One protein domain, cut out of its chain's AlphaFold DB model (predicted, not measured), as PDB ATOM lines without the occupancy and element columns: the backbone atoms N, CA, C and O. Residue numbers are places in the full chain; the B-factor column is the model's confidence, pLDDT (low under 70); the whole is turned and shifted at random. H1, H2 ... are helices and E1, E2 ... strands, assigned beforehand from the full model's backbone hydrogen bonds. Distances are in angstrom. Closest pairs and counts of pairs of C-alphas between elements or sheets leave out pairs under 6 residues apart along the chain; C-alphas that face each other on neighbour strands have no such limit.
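What this domain is: This is residues 9 to 94 of the 107 residues of an uncharacterized protein of Amphiamblys sp. WSBS2006 (UniProt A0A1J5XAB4). The chain winds in stacked turns, a short solenoid: E1, E3 and E5 lie side by side as one wall, and the three-residue strands E2 and E4 make a smaller wall across from it. H2, H3 and H4 each follow a strand of the large wall at one end of the turns, and H1 packs on H2. The 86 printed residues hold four named helices and five named strands, in the order H1 E1 H2 E2 E3 H3 E4 E5 H4, class mixed. Both sheets, E1 E3 E5 and E2 E4, are parallel. The whole is compact, with a radius of gyration of the C-alphas of 12.7 A and spans of 35 by 25 by 19 A.

How they stand to each other: H1, residues 9 to 13, touches H2, residues 33 to 39, closest at the C-alphas of Gly 9 and His 34, 5.5 A. E1, residues 21 to 29, is parallel to E3, residues 50 to 58, with N 25 and O 53 at 2.8 A. E3 is parallel to E5, residues 77 to 81, with N 79 and O 54 at 2.9 A. This sheet is twisted. H3, residues 59 to 63, is on it at a height of 6.3 A and touches H2, the C-alphas of Ile 63 and Ile 39 being closest at 5.4 A. H4, residues 85 to 92, only grazes the sheet and touches H3, closest at the C-alphas of His 87 and Tyr 59, 4.6 A. E2, residues 46 to 48, is parallel to E4, residues 67 to 69, with N 68 and O 46 at 2.9 A. O i to N i+4 pairs within hydrogen-bond range number 0 of 1 in H1, 1 of 3 in H2, 0 of 1 in H3 and 1 of 4 in H4; O i to N i+3 pairs, 0 of 2, 2 of 4, 2 of 2 and 2 of 5.

Where its parts are: H1 begins at C-alpha 9 (134.889, 222.869, 242.874). E1 is 23.7 A long and bends by 50 degrees at residue 24; E3 is 23.4 A and bends by 62 degrees at residue 53. E5 is 12.8 A. H4 ends at C-alpha 92 (141.266, 205.482, 232.898).

The domain as a whole: The C-alphas farthest apart, those of Glu 19 and Thr 85, are 36.3 A apart. The printed part has no cut and no long link. pLDDT is under 70 in residues 9 to 18, 39 to 47, 64 to 68 and 90 to 94.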
ATOM      1  N   GLY A   9     136.287 223.108 243.285       51.22
ATOM      2  CA  GLY A   9     134.889 222.869 242.874       51.22
ATOM      3  C   GLY A   9     134.266 223.936 241.952       51.22
ATOM      4  O   GLY A   9     133.252 223.691 241.311       51.22
ATOM      5  N   ALA A  10     134.878 225.121 241.831       50.47
ATOM      6  CA  ALA A  10     134.366 226.231 241.017       50.47
ATOM      7  C   ALA A  10     134.920 226.259 239.574       50.47
ATOM      8  O   ALA A  10     134.642 227.193 238.818       50.47
ATOM      9  N   PHE A  11     135.723 225.265 239.176       55.97
ATOM     10  CA  PHE A  11     136.565 225.343 237.979       55.97
ATOM     11  C   PHE A  11     135.956 225.188 236.577       55.97
ATOM     12  O   PHE A  11     136.671 225.566 235.647       55.97
ATOM     13  N   PRO A  12     134.706 224.739 236.329       54.84
ATOM     14  CA  PRO A  12     134.224 224.586 234.948       54.84
ATOM     15  C   PRO A  12     134.139 225.884 234.115       54.84
ATOM     16  O   PRO A  12     133.594 225.864 233.016       54.84
ATOM     17  N   LYS A  13     134.597 227.039 234.627       58.38
ATOM     18  CA  LYS A  13     134.440 228.357 233.990       58.38
ATOM     19  C   LYS A  13     135.654 229.287 234.102       58.38
ATOM     20  O   LYS A  13     135.505 230.483 233.852       58.38
ATOM     21  N   LEU A  14     136.844 228.799 234.474       63.91
ATOM     22  CA  LEU A  14     138.028 229.664 234.430       63.91
ATOM     23  C   LEU A  14     138.439 229.894 232.967       63.91
ATOM     24  O   LEU A  14     138.964 228.996 232.307       63.91
ATOM     25  N   ILE A  15     138.192 231.114 232.491       65.62
ATOM     26  CA  ILE A  15     138.594 231.608 231.176       65.62
ATOM     27  C   ILE A  15     139.547 232.772 231.411       65.62
ATOM     28  O   ILE A  15     139.154 233.813 231.941       65.62
ATOM     29  N   LEU A  16     140.808 232.588 231.041       68.75
ATOM     30  CA  LEU A  16     141.803 233.654 231.044       68.75
ATOM     31  C   LEU A  16     141.948 234.223 229.636       68.75
ATOM     32  O   LEU A  16     141.830 233.500 228.649       68.75
ATOM     33  N   HIS A  17     142.210 235.528 229.558       69.56
ATOM     34  CA  HIS A  17     142.475 236.192 228.284       69.56
ATOM     35  C   HIS A  17     143.688 235.551 227.589       69.56
ATOM     36  O   HIS A  17     144.655 235.178 228.253       69.56
ATOM     37  N   GLU A  18     143.654 235.455 226.260       66.38
ATOM     38  CA  GLU A  18     144.659 234.754 225.442       66.38
ATOM     39  C   GLU A  18     146.094 235.274 225.640       66.38
ATOM     40  O   GLU A  18     147.045 234.497 225.711       66.38
ATOM     41  N   GLU A  19     146.236 236.587 225.830       74.62
ATOM     42  CA  GLU A  19     147.523 237.244 226.094       74.62
ATOM     43  C   GLU A  19     147.998 237.158 227.549       74.62
ATOM     44  O   GLU A  19     149.105 237.592 227.873       74.62
ATOM     45  N   HIS A  20     147.185 236.617 228.457       77.12
ATOM     46  CA  HIS A  20     147.604 236.474 229.842       77.12
ATOM     47  C   HIS A  20     148.616 235.333 229.975       77.12
ATOM     48  O   HIS A  20     148.323 234.185 229.637       77.12
ATOM     49  N   VAL A  21     149.794 235.658 230.512       81.19
ATOM     50  CA  VAL A  21     150.864 234.694 230.781       81.19
ATOM     51  C   VAL A  21     150.868 234.335 232.262       81.19
ATOM     52  O   VAL A  21     151.116 235.180 233.121       81.19
ATOM     53  N   ILE A  22     150.640 233.061 232.559       82.00
ATOM     54  CA  ILE A  22     150.813 232.472 233.881       82.00
ATOM     55  C   ILE A  22     152.182 231.799 233.934       82.00
ATOM     56  O   ILE A  22     152.442 230.834 233.216       82.00
ATOM     57  N   ASP A  23     153.043 232.252 234.843       86.06
ATOM     58  CA  ASP A  23     154.337 231.593 235.040       86.06
ATOM     59  C   ASP A  23     154.175 230.186 235.641       86.06
ATOM     60  O   ASP A  23     154.755 229.231 235.137       86.06
ATOM     61  N   ASN A  24     153.351 230.040 236.686       85.06
ATOM     62  CA  ASN A  24     153.085 228.756 237.343       85.06
ATOM     63  C   ASN A  24     151.588 228.583 237.625       85.06
ATOM     64  O   ASN A  24     150.979 229.433 238.290       85.06
ATOM     65  N   PHE A  25     151.009 227.482 237.158       82.44
ATOM     66  CA  PHE A  25     149.647 227.056 237.459       82.44
ATOM     67  C   PHE A  25     149.692 225.710 238.187       82.44
ATOM     68  O   PHE A  25     150.177 224.726 237.629       82.44
ATOM     69  N   HIS A  26     149.209 225.679 239.432       83.38
ATOM     70  CA  HIS A  26     149.293 224.509 240.309       83.38
ATOM     71  C   HIS A  26     147.906 224.092 240.815       83.38
ATOM     72  O   HIS A  26     147.180 224.910 241.384       83.38
ATOM     73  N   LEU A  27     147.565 222.812 240.636       79.75
ATOM     74  CA  LEU A  27     146.384 222.157 241.195       79.75
ATOM     75  C   LEU A  27     146.792 220.976 242.080       79.75
ATOM     76  O   LEU A  27     147.524 220.088 241.643       79.75
ATOM     77  N   ASN A  28     146.289 220.936 243.312       84.00
ATOM     78  CA  ASN A  28     146.557 219.844 244.244       84.00
ATOM     79  C   ASN A  28     145.377 219.643 245.203       84.00
ATOM     80  O   ASN A  28     145.120 220.481 246.069       84.00
ATOM     81  N   THR A  29     144.693 218.505 245.086       80.19
ATOM     82  CA  THR A  29     143.687 218.063 246.060       80.19
ATOM     83  C   THR A  29     143.942 216.635 246.520       80.19
ATOM     84  O   THR A  29     144.130 215.722 245.721       80.19
ATOM     85  N   GLY A  30     143.919 216.438 247.839       82.56
ATOM     86  CA  GLY A  30     143.983 215.116 248.463       82.56
ATOM     87  C   GLY A  30     142.626 214.434 248.626       82.56
ATOM     88  O   GLY A  30     142.588 213.311 249.115       82.56
ATOM     89  N   GLU A  31     141.539 215.092 248.228       82.56
ATOM     90  CA  GLU A  31     140.171 214.628 248.455       82.56
ATOM     91  C   GLU A  31     139.411 214.559 247.125       82.56
ATOM     92  O   GLU A  31     139.442 215.502 246.326       82.56
ATOM     93  N   GLU A  32     138.758 213.418 246.893       79.44
ATOM     94  CA  GLU A  32     137.997 213.112 245.677       79.44
ATOM     95  C   GLU A  32     136.767 214.003 245.520       79.44
ATOM     96  O   GLU A  32     136.431 214.409 244.413       79.44
ATOM     97  N   GLU A  33     136.123 214.353 246.634       80.31
ATOM     98  CA  GLU A  33     134.922 215.193 246.663       80.31
ATOM     99  C   GLU A  33     135.137 216.583 246.055       80.31
ATOM    100  O   GLU A  33     134.209 217.161 245.503       80.31
ATOM    101  N   HIS A  34     136.371 217.098 246.060       76.50
ATOM    102  CA  HIS A  34     136.686 218.383 245.429       76.50
ATOM    103  C   HIS A  34     136.674 218.336 243.900       76.50
ATOM    104  O   HIS A  34     136.659 219.384 243.257       76.50
ATOM    105  N   VAL A  35     136.754 217.141 243.314       74.31
ATOM    106  CA  VAL A  35     136.864 216.949 241.863       74.31
ATOM    107  C   VAL A  35     135.744 216.095 241.296       74.31
ATOM    108  O   VAL A  35     135.563 216.094 240.084       74.31
ATOM    109  N   SER A  36     134.983 215.400 242.142       75.62
ATOM    110  CA  SER A  36     133.901 214.503 241.739       75.62
ATOM    111  C   SER A  36     132.898 215.210 240.827       75.62
ATOM    112  O   SER A  36     132.644 214.728 239.729       75.62
ATOM    113  N   GLU A  37     132.414 216.396 241.201       71.56
ATOM    114  CA  GLU A  37     131.472 217.175 240.381       71.56
ATOM    115  C   GLU A  37     132.056 217.563 239.011       71.56
ATOM    116  O   GLU A  37     131.348 217.613 238.004       71.56
ATOM    117  N   ILE A  38     133.369 217.786 238.944       70.88
ATOM    118  CA  ILE A  38     134.059 218.265 237.741       70.88
ATOM    119  C   ILE A  38     134.371 217.117 236.790       70.88
ATOM    120  O   ILE A  38     134.231 217.282 235.581       70.88
ATOM    121  N   ILE A  39     134.764 215.955 237.318       67.62
ATOM    122  CA  ILE A  39     135.051 214.740 236.539       67.62
ATOM    123  C   ILE A  39     133.845 214.349 235.683       67.62
ATOM    124  O   ILE A  39     134.007 213.963 234.528       67.62
ATOM    125  N   TRP A  40     132.641 214.471 236.245       66.12
ATOM    126  CA  TRP A  40     131.397 214.045 235.603       66.12
ATOM    127  C   TRP A  40     130.701 215.148 234.795       66.12
ATOM    128  O   TRP A  40     129.663 214.892 234.187       66.12
ATOM    129  N   THR A  41     131.252 216.363 234.761       68.31
ATOM    130  CA  THR A  41     130.680 217.466 233.981       68.31
ATOM    131  C   THR A  41     131.080 217.346 232.509       68.31
ATOM    132  O   THR A  41     132.252 217.482 232.151       68.31
ATOM    133  N   GLU A  42     130.091 217.151 231.627       56.44
ATOM    134  CA  GLU A  42     130.268 217.310 230.181       56.44
ATOM    135  C   GLU A  42     130.678 218.768 229.900       56.44
ATOM    136  O   GLU A  42     129.859 219.675 230.006       56.44
ATOM    137  N   ASN A  43     131.956 218.996 229.561       57.91
ATOM    138  CA  ASN A  43     132.598 220.305 229.325       57.91
ATOM    139  C   ASN A  43     133.247 220.991 230.546       57.91
ATOM    140  O   ASN A  43     133.069 222.180 230.794       57.91
ATOM    141  N   ASN A  44     134.095 220.256 231.255       60.53
ATOM    142  CA  ASN A  44     135.000 220.760 232.292       60.53
ATOM    143  C   ASN A  44     136.319 221.369 231.752       60.53
ATOM    144  O   ASN A  44     137.316 221.420 232.471       60.53
ATOM    145  N   SER A  45     136.347 221.827 230.494       64.25
ATOM    146  CA  SER A  45     137.568 222.375 229.888       64.25
ATOM    147  C   SER A  45     137.955 223.705 230.533       64.25
ATOM    148  O   SER A  45     137.123 224.597 230.692       64.25
ATOM    149  N   ILE A  46     139.238 223.866 230.851       68.69
ATOM    150  CA  ILE A  46     139.781 225.078 231.468       68.69
ATOM    151  C   ILE A  46     140.511 225.858 230.380       68.69
ATOM    152  O   ILE A  46     141.388 225.313 229.720       68.69
ATOM    153  N   TRP A  47     140.190 227.130 230.174       69.44
ATOM    154  CA  TRP A  47     140.889 227.950 229.179       69.44
ATOM    155  C   TRP A  47     141.968 228.774 229.875       69.44
ATOM    156  O   TRP A  47     141.710 229.840 230.438       69.44
ATOM    157  N   LEU A  48     143.188 228.242 229.866       71.38
ATOM    158  CA  LEU A  48     144.368 228.870 230.450       71.38
ATOM    159  C   LEU A  48     145.195 229.439 229.297       71.38
ATOM    160  O   LEU A  48     145.902 228.665 228.676       71.38
ATOM    161  N   GLY A  49     145.095 230.742 229.002       77.88
ATOM    162  CA  GLY A  49     145.786 231.417 227.884       77.88
ATOM    163  C   GLY A  49     147.230 230.943 227.623       77.88
ATOM    164  O   GLY A  49     147.451 229.947 226.937       77.88
ATOM    165  N   LYS A  50     148.242 231.646 228.136       82.50
ATOM    166  CA  LYS A  50     149.649 231.208 228.055       82.50
ATOM    167  C   LYS A  50     150.097 230.728 229.444       82.50
ATOM    168  O   LYS A  50     149.954 231.452 230.422       82.50
ATOM    169  N   VAL A  51     150.633 229.514 229.557       82.62
ATOM    170  CA  VAL A  51     151.153 228.907 230.793       82.62
ATOM    171  C   VAL A  51     152.561 228.367 230.556       82.62
ATOM    172  O   VAL A  51     152.759 227.492 229.712       82.62
ATOM    173  N   LYS A  52     153.532 228.832 231.352       85.69
ATOM    174  CA  LYS A  52     154.908 228.310 231.307       85.69
ATOM    175  C   LYS A  52     155.045 226.987 232.055       85.69
ATOM    176  O   LYS A  52     155.613 226.044 231.514       85.69
ATOM    177  N   LYS A  53     154.523 226.889 233.284       85.94
ATOM    178  CA  LYS A  53     154.598 225.664 234.100       85.94
ATOM    179  C   LYS A  53     153.223 225.239 234.596       85.94
ATOM    180  O   LYS A  53     152.546 226.004 235.284       85.94
ATOM    181  N   LEU A  54     152.841 224.010 234.265       83.62
ATOM    182  CA  LEU A  54     151.604 223.369 234.700       83.62
ATOM    183  C   LEU A  54     151.933 222.199 235.629       83.62
ATOM    184  O   LEU A  54     152.619 221.257 235.235       83.62
ATOM    185  N   GLU A  55     151.430 222.262 236.856       85.75
ATOM    186  CA  GLU A  55     151.632 221.244 237.879       85.75
ATOM    187  C   GLU A  55     150.292 220.766 238.436       85.75
ATOM    188  O   GLU A  55     149.507 221.549 238.969       85.75
ATOM    189  N   VAL A  56     150.016 219.472 238.312       81.75
ATOM    190  CA  VAL A  56     148.759 218.873 238.762       81.75
ATOM    191  C   VAL A  56     149.067 217.631 239.585       81.75
ATOM    192  O   VAL A  56     149.769 216.732 239.127       81.75
ATOM    193  N   ARG A  57     148.551 217.580 240.814       85.50
ATOM    194  CA  ARG A  57     148.845 216.508 241.767       85.50
ATOM    195  C   ARG A  57     147.590 215.824 242.309       85.50
ATOM    196  O   ARG A  57     146.544 216.460 242.470       85.50
ATOM    197  N   ARG A  58     147.724 214.548 242.687       86.06
ATOM    198  CA  ARG A  58     146.704 213.744 243.388       86.06
ATOM    199  C   ARG A  58     145.361 213.736 242.643       86.06
ATOM    200  O   ARG A  58     145.347 213.617 241.423       86.06
ATOM    201  N   TYR A  59     144.231 213.874 243.342       81.69
ATOM    202  CA  TYR A  59     142.896 213.840 242.740       81.69
ATOM    203  C   TYR A  59     142.663 214.948 241.701       81.69
ATOM    204  O   TYR A  59     141.785 214.796 240.857       81.69
ATOM    205  N   SER A  60     143.463 216.022 241.687       80.06
ATOM    206  CA  SER A  60     143.354 217.081 240.674       80.06
ATOM    207  C   SER A  60     143.710 216.589 239.277       80.06
ATOM    208  O   SER A  60     143.269 217.185 238.301       80.06
ATOM    209  N   VAL A  61     144.460 215.490 239.166       78.12
ATOM    210  CA  VAL A  61     144.773 214.855 237.881       78.12
ATOM    211  C   VAL A  61     143.490 214.376 237.187       78.12
ATOM    212  O   VAL A  61     143.371 214.502 235.970       78.12
ATOM    213  N   ASN A  62     142.473 213.954 237.951       74.50
ATOM    214  CA  ASN A  62     141.178 213.539 237.410       74.50
ATOM    215  C   ASN A  62     140.318 214.680 236.846       74.50
ATOM    216  O   ASN A  62     139.366 214.380 236.137       74.50
ATOM    217  N   ILE A  63     140.637 215.962 237.083       71.75
ATOM    218  CA  ILE A  63     139.878 217.112 236.528       71.75
ATOM    219  C   ILE A  63     139.866 217.114 234.986       71.75
ATOM    220  O   ILE A  63     139.185 217.925 234.378       71.75
ATOM    221  N   LEU A  64     140.537 216.144 234.356       61.12
ATOM    222  CA  LEU A  64     140.584 215.914 232.925       61.12
ATOM    223  C   LEU A  64     141.058 217.170 232.227       61.12
ATOM    224  O   LEU A  64     140.315 218.045 231.798       61.12
ATOM    225  N   LEU A  65     142.381 217.178 232.148       58.94
ATOM    226  CA  LEU A  65     143.267 218.061 231.429       58.94
ATOM    227  C   LEU A  65     142.792 218.325 229.987       58.94
ATOM    228  O   LEU A  65     143.411 217.888 229.022       58.94
ATOM    229  N   LYS A  66     141.756 219.142 229.841       59.19
ATOM    230  CA  LYS A  66     141.537 219.975 228.664       59.19
ATOM    231  C   LYS A  66     141.921 221.415 229.007       59.19
ATOM    232  O   LYS A  66     141.057 222.288 228.889       59.19
ATOM    233  N   PRO A  67     143.153 221.705 229.497       61.44
ATOM    234  CA  PRO A  67     143.628 223.063 229.422       61.44
ATOM    235  C   PRO A  67     143.689 223.380 227.931       61.44
ATOM    236  O   PRO A  67     144.529 222.850 227.204       61.44
ATOM    237  N   VAL A  68     142.753 224.190 227.457       65.25
ATOM    238  CA  VAL A  68     142.894 224.794 226.142       65.25
ATOM    239  C   VAL A  68     143.927 225.885 226.337       65.25
ATOM    240  O   VAL A  68     143.627 226.969 226.841       65.25
ATOM    241  N   LEU A  69     145.170 225.515 226.051       72.62
ATOM    242  CA  LEU A  69     146.284 226.441 225.991       72.62
ATOM    243  C   LEU A  69     146.176 227.220 224.685       72.62
ATOM    244  O   LEU A  69     145.707 226.713 223.663       72.62
ATOM    245  N   HIS A  70     146.625 228.463 224.712       77.06
ATOM    246  CA  HIS A  70     146.771 229.254 223.506       77.06
ATOM    247  C   HIS A  70     147.722 228.549 222.520       77.06
ATOM    248  O   HIS A  70     148.705 227.941 222.937       77.06
ATOM    249  N   LYS A  71     147.481 228.674 221.209       74.06
ATOM    250  CA  LYS A  71     148.303 228.024 220.159       74.06
ATOM    251  C   LYS A  71     149.781 228.423 220.201       74.06
ATOM    252  O   LYS A  71     150.690 227.679 219.851       74.06
ATOM    253  N   GLU A  72     150.042 229.644 220.652       79.44
ATOM    254  CA  GLU A  72     151.404 230.152 220.841       79.44
ATOM    255  C   GLU A  72     151.992 229.816 222.216       79.44
ATOM    256  O   GLU A  72     153.035 230.359 222.587       79.44
ATOM    257  N   ASN A  73     151.325 228.972 223.006       80.19
ATOM    258  CA  ASN A  73     151.827 228.616 224.315       80.19
ATOM    259  C   ASN A  73     153.172 227.891 224.205       80.19
ATOM    260  O   ASN A  73     153.339 226.945 223.437       80.19
ATOM    261  N   LYS A  74     154.121 228.329 225.025       82.38
ATOM    262  CA  LYS A  74     155.442 227.725 225.172       82.38
ATOM    263  C   LYS A  74     155.492 227.059 226.533       82.38
ATOM    264  O   LYS A  74     155.942 227.658 227.507       82.38
ATOM    265  N   LEU A  75     154.938 225.851 226.616       81.12
ATOM    266  CA  LEU A  75     154.954 225.105 227.868       81.12
ATOM    267  C   LEU A  75     156.400 224.680 228.153       81.12
ATOM    268  O   LEU A  75     156.988 223.903 227.401       81.12
ATOM    269  N   GLU A  76     156.972 225.207 229.230       85.81
ATOM    270  CA  GLU A  76     158.328 224.889 229.683       85.81
ATOM    271  C   GLU A  76     158.348 223.634 230.559       85.81
ATOM    272  O   GLU A  76     159.352 222.930 230.592       85.81
ATOM    273  N   LYS A  77     157.268 223.380 231.315       83.00
ATOM    274  CA  LYS A  77     157.167 222.227 232.215       83.00
ATOM    275  C   LYS A  77     155.728 221.749 232.382       83.00
ATOM    276  O   LYS A  77     154.847 222.532 232.742       83.00
ATOM    277  N   LEU A  78     155.533 220.441 232.234       83.00
ATOM    278  CA  LEU A  78     154.328 219.719 232.636       83.00
ATOM    279  C   LEU A  78     154.696 218.702 233.720       83.00
ATOM    280  O   LEU A  78     155.540 217.841 233.490       83.00
ATOM    281  N   LEU A  79     154.075 218.790 234.896       84.56
ATOM    282  CA  LEU A  79     154.237 217.807 235.968       84.56
ATOM    283  C   LEU A  79     152.876 217.256 236.383       84.56
ATOM    284  O   LEU A  79     152.012 218.005 236.836       84.56
ATOM    285  N   LEU A  80     152.726 215.938 236.267       82.19
ATOM    286  CA  LEU A  80     151.588 215.186 236.781       82.19
ATOM    287  C   LEU A  80     152.105 214.238 237.864       82.19
ATOM    288  O   LEU A  80     152.929 213.374 237.573       82.19
ATOM    289  N   ASP A  81     151.657 214.421 239.103       84.88
ATOM    290  CA  ASP A  81     152.124 213.640 240.255       84.88
ATOM    291  C   ASP A  81     150.956 212.915 240.927       84.88
ATOM    292  O   ASP A  81     150.026 213.537 241.447       84.88
ATOM    293  N   VAL A  82     150.995 211.585 240.907       82.00
ATOM    294  CA  VAL A  82     149.981 210.729 241.521       82.00
ATOM    295  C   VAL A  82     150.655 209.717 242.434       82.00
ATOM    296  O   VAL A  82     151.511 208.943 242.024       82.00
ATOM    297  N   ASP A  83     150.230 209.704 243.689       83.25
ATOM    298  CA  ASP A  83     150.739 208.829 244.747       83.25
ATOM    299  C   ASP A  83     149.823 207.619 245.015       83.25
ATOM    300  O   ASP A  83     150.208 206.714 245.754       83.25
ATOM    301  N   GLN A  84     148.619 207.565 244.422       83.06
ATOM    302  CA  GLN A  84     147.665 206.454 244.576       83.06
ATOM    303  C   GLN A  84     146.866 206.205 243.291       83.06
ATOM    304  O   GLN A  84     146.410 207.142 242.642       83.06
ATOM    305  N   THR A  85     146.597 204.937 242.959       78.56
ATOM    306  CA  THR A  85     145.839 204.542 241.753       78.56
ATOM    307  C   THR A  85     144.444 205.168 241.682       78.56
ATOM    308  O   THR A  85     143.972 205.516 240.603       78.56
ATOM    309  N   LYS A  86     143.793 205.386 242.831       80.31
ATOM    310  CA  LYS A  86     142.480 206.047 242.897       80.31
ATOM    311  C   LYS A  86     142.484 207.478 242.324       80.31
ATOM    312  O   LYS A  86     141.452 207.963 241.876       80.31
ATOM    313  N   HIS A  87     143.648 208.133 242.267       74.19
ATOM    314  CA  HIS A  87     143.814 209.493 241.742       74.19
ATOM    315  C   HIS A  87     143.743 209.592 240.212       74.19
ATOM    316  O   HIS A  87     143.722 210.703 239.694       74.19
ATOM    317  N   VAL A  88     143.691 208.465 239.493       73.81
ATOM    318  CA  VAL A  88     143.573 208.430 238.022       73.81
ATOM    319  C   VAL A  88     142.375 207.611 237.530       73.81
ATOM    320  O   VAL A  88     142.226 207.400 236.326       73.81
ATOM    321  N   LEU A  89     141.501 207.152 238.436       73.31
ATOM    322  CA  LEU A  89     140.310 206.366 238.081       73.31
ATOM    323  C   LEU A  89     139.385 207.109 237.106       73.31
ATOM    324  O   LEU A  89     138.834 206.487 236.199       73.31
ATOM    325  N   GLY A  90     139.248 208.430 237.252       67.06
ATOM    326  CA  GLY A  90     138.462 209.261 236.338       67.06
ATOM    327  C   GLY A  90     139.070 209.324 234.935       67.06
ATOM    328  O   GLY A  90     138.340 209.353 233.953       67.06
ATOM    329  N   ILE A  91     140.398 209.258 234.811       67.94
ATOM    330  CA  ILE A  91     141.087 209.277 233.510       67.94
ATOM    331  C   ILE A  91     140.948 207.939 232.787       67.94
ATOM    332  O   ILE A  91     140.596 207.916 231.608       67.94
ATOM    333  N   ILE A  92     141.227 206.832 233.485       65.06
ATOM    334  CA  ILE A  92     141.266 205.482 232.898       65.06
ATOM    335  C   ILE A  92     139.887 205.067 232.375       65.06
ATOM    336  O   ILE A  92     139.786 204.401 231.345       65.06
ATOM    337  N   ASN A  93     138.822 205.481 233.063       62.47
ATOM    338  CA  ASN A  93     137.453 205.122 232.705       62.47
ATOM    339  C   ASN A  93     136.835 206.047 231.641       62.47
ATOM    340  O   ASN A  93     135.773 205.728 231.104       62.47
ATOM    341  N   THR A  94     137.489 207.163 231.304       58.34
ATOM    342  CA  THR A  94     136.966 208.137 230.339       58.34
ATOM    343  C   THR A  94     137.562 207.894 228.952       58.34
ATOM    344  O   THR A  94     138.777 207.914 228.758       58.34
TER     345      THR A  94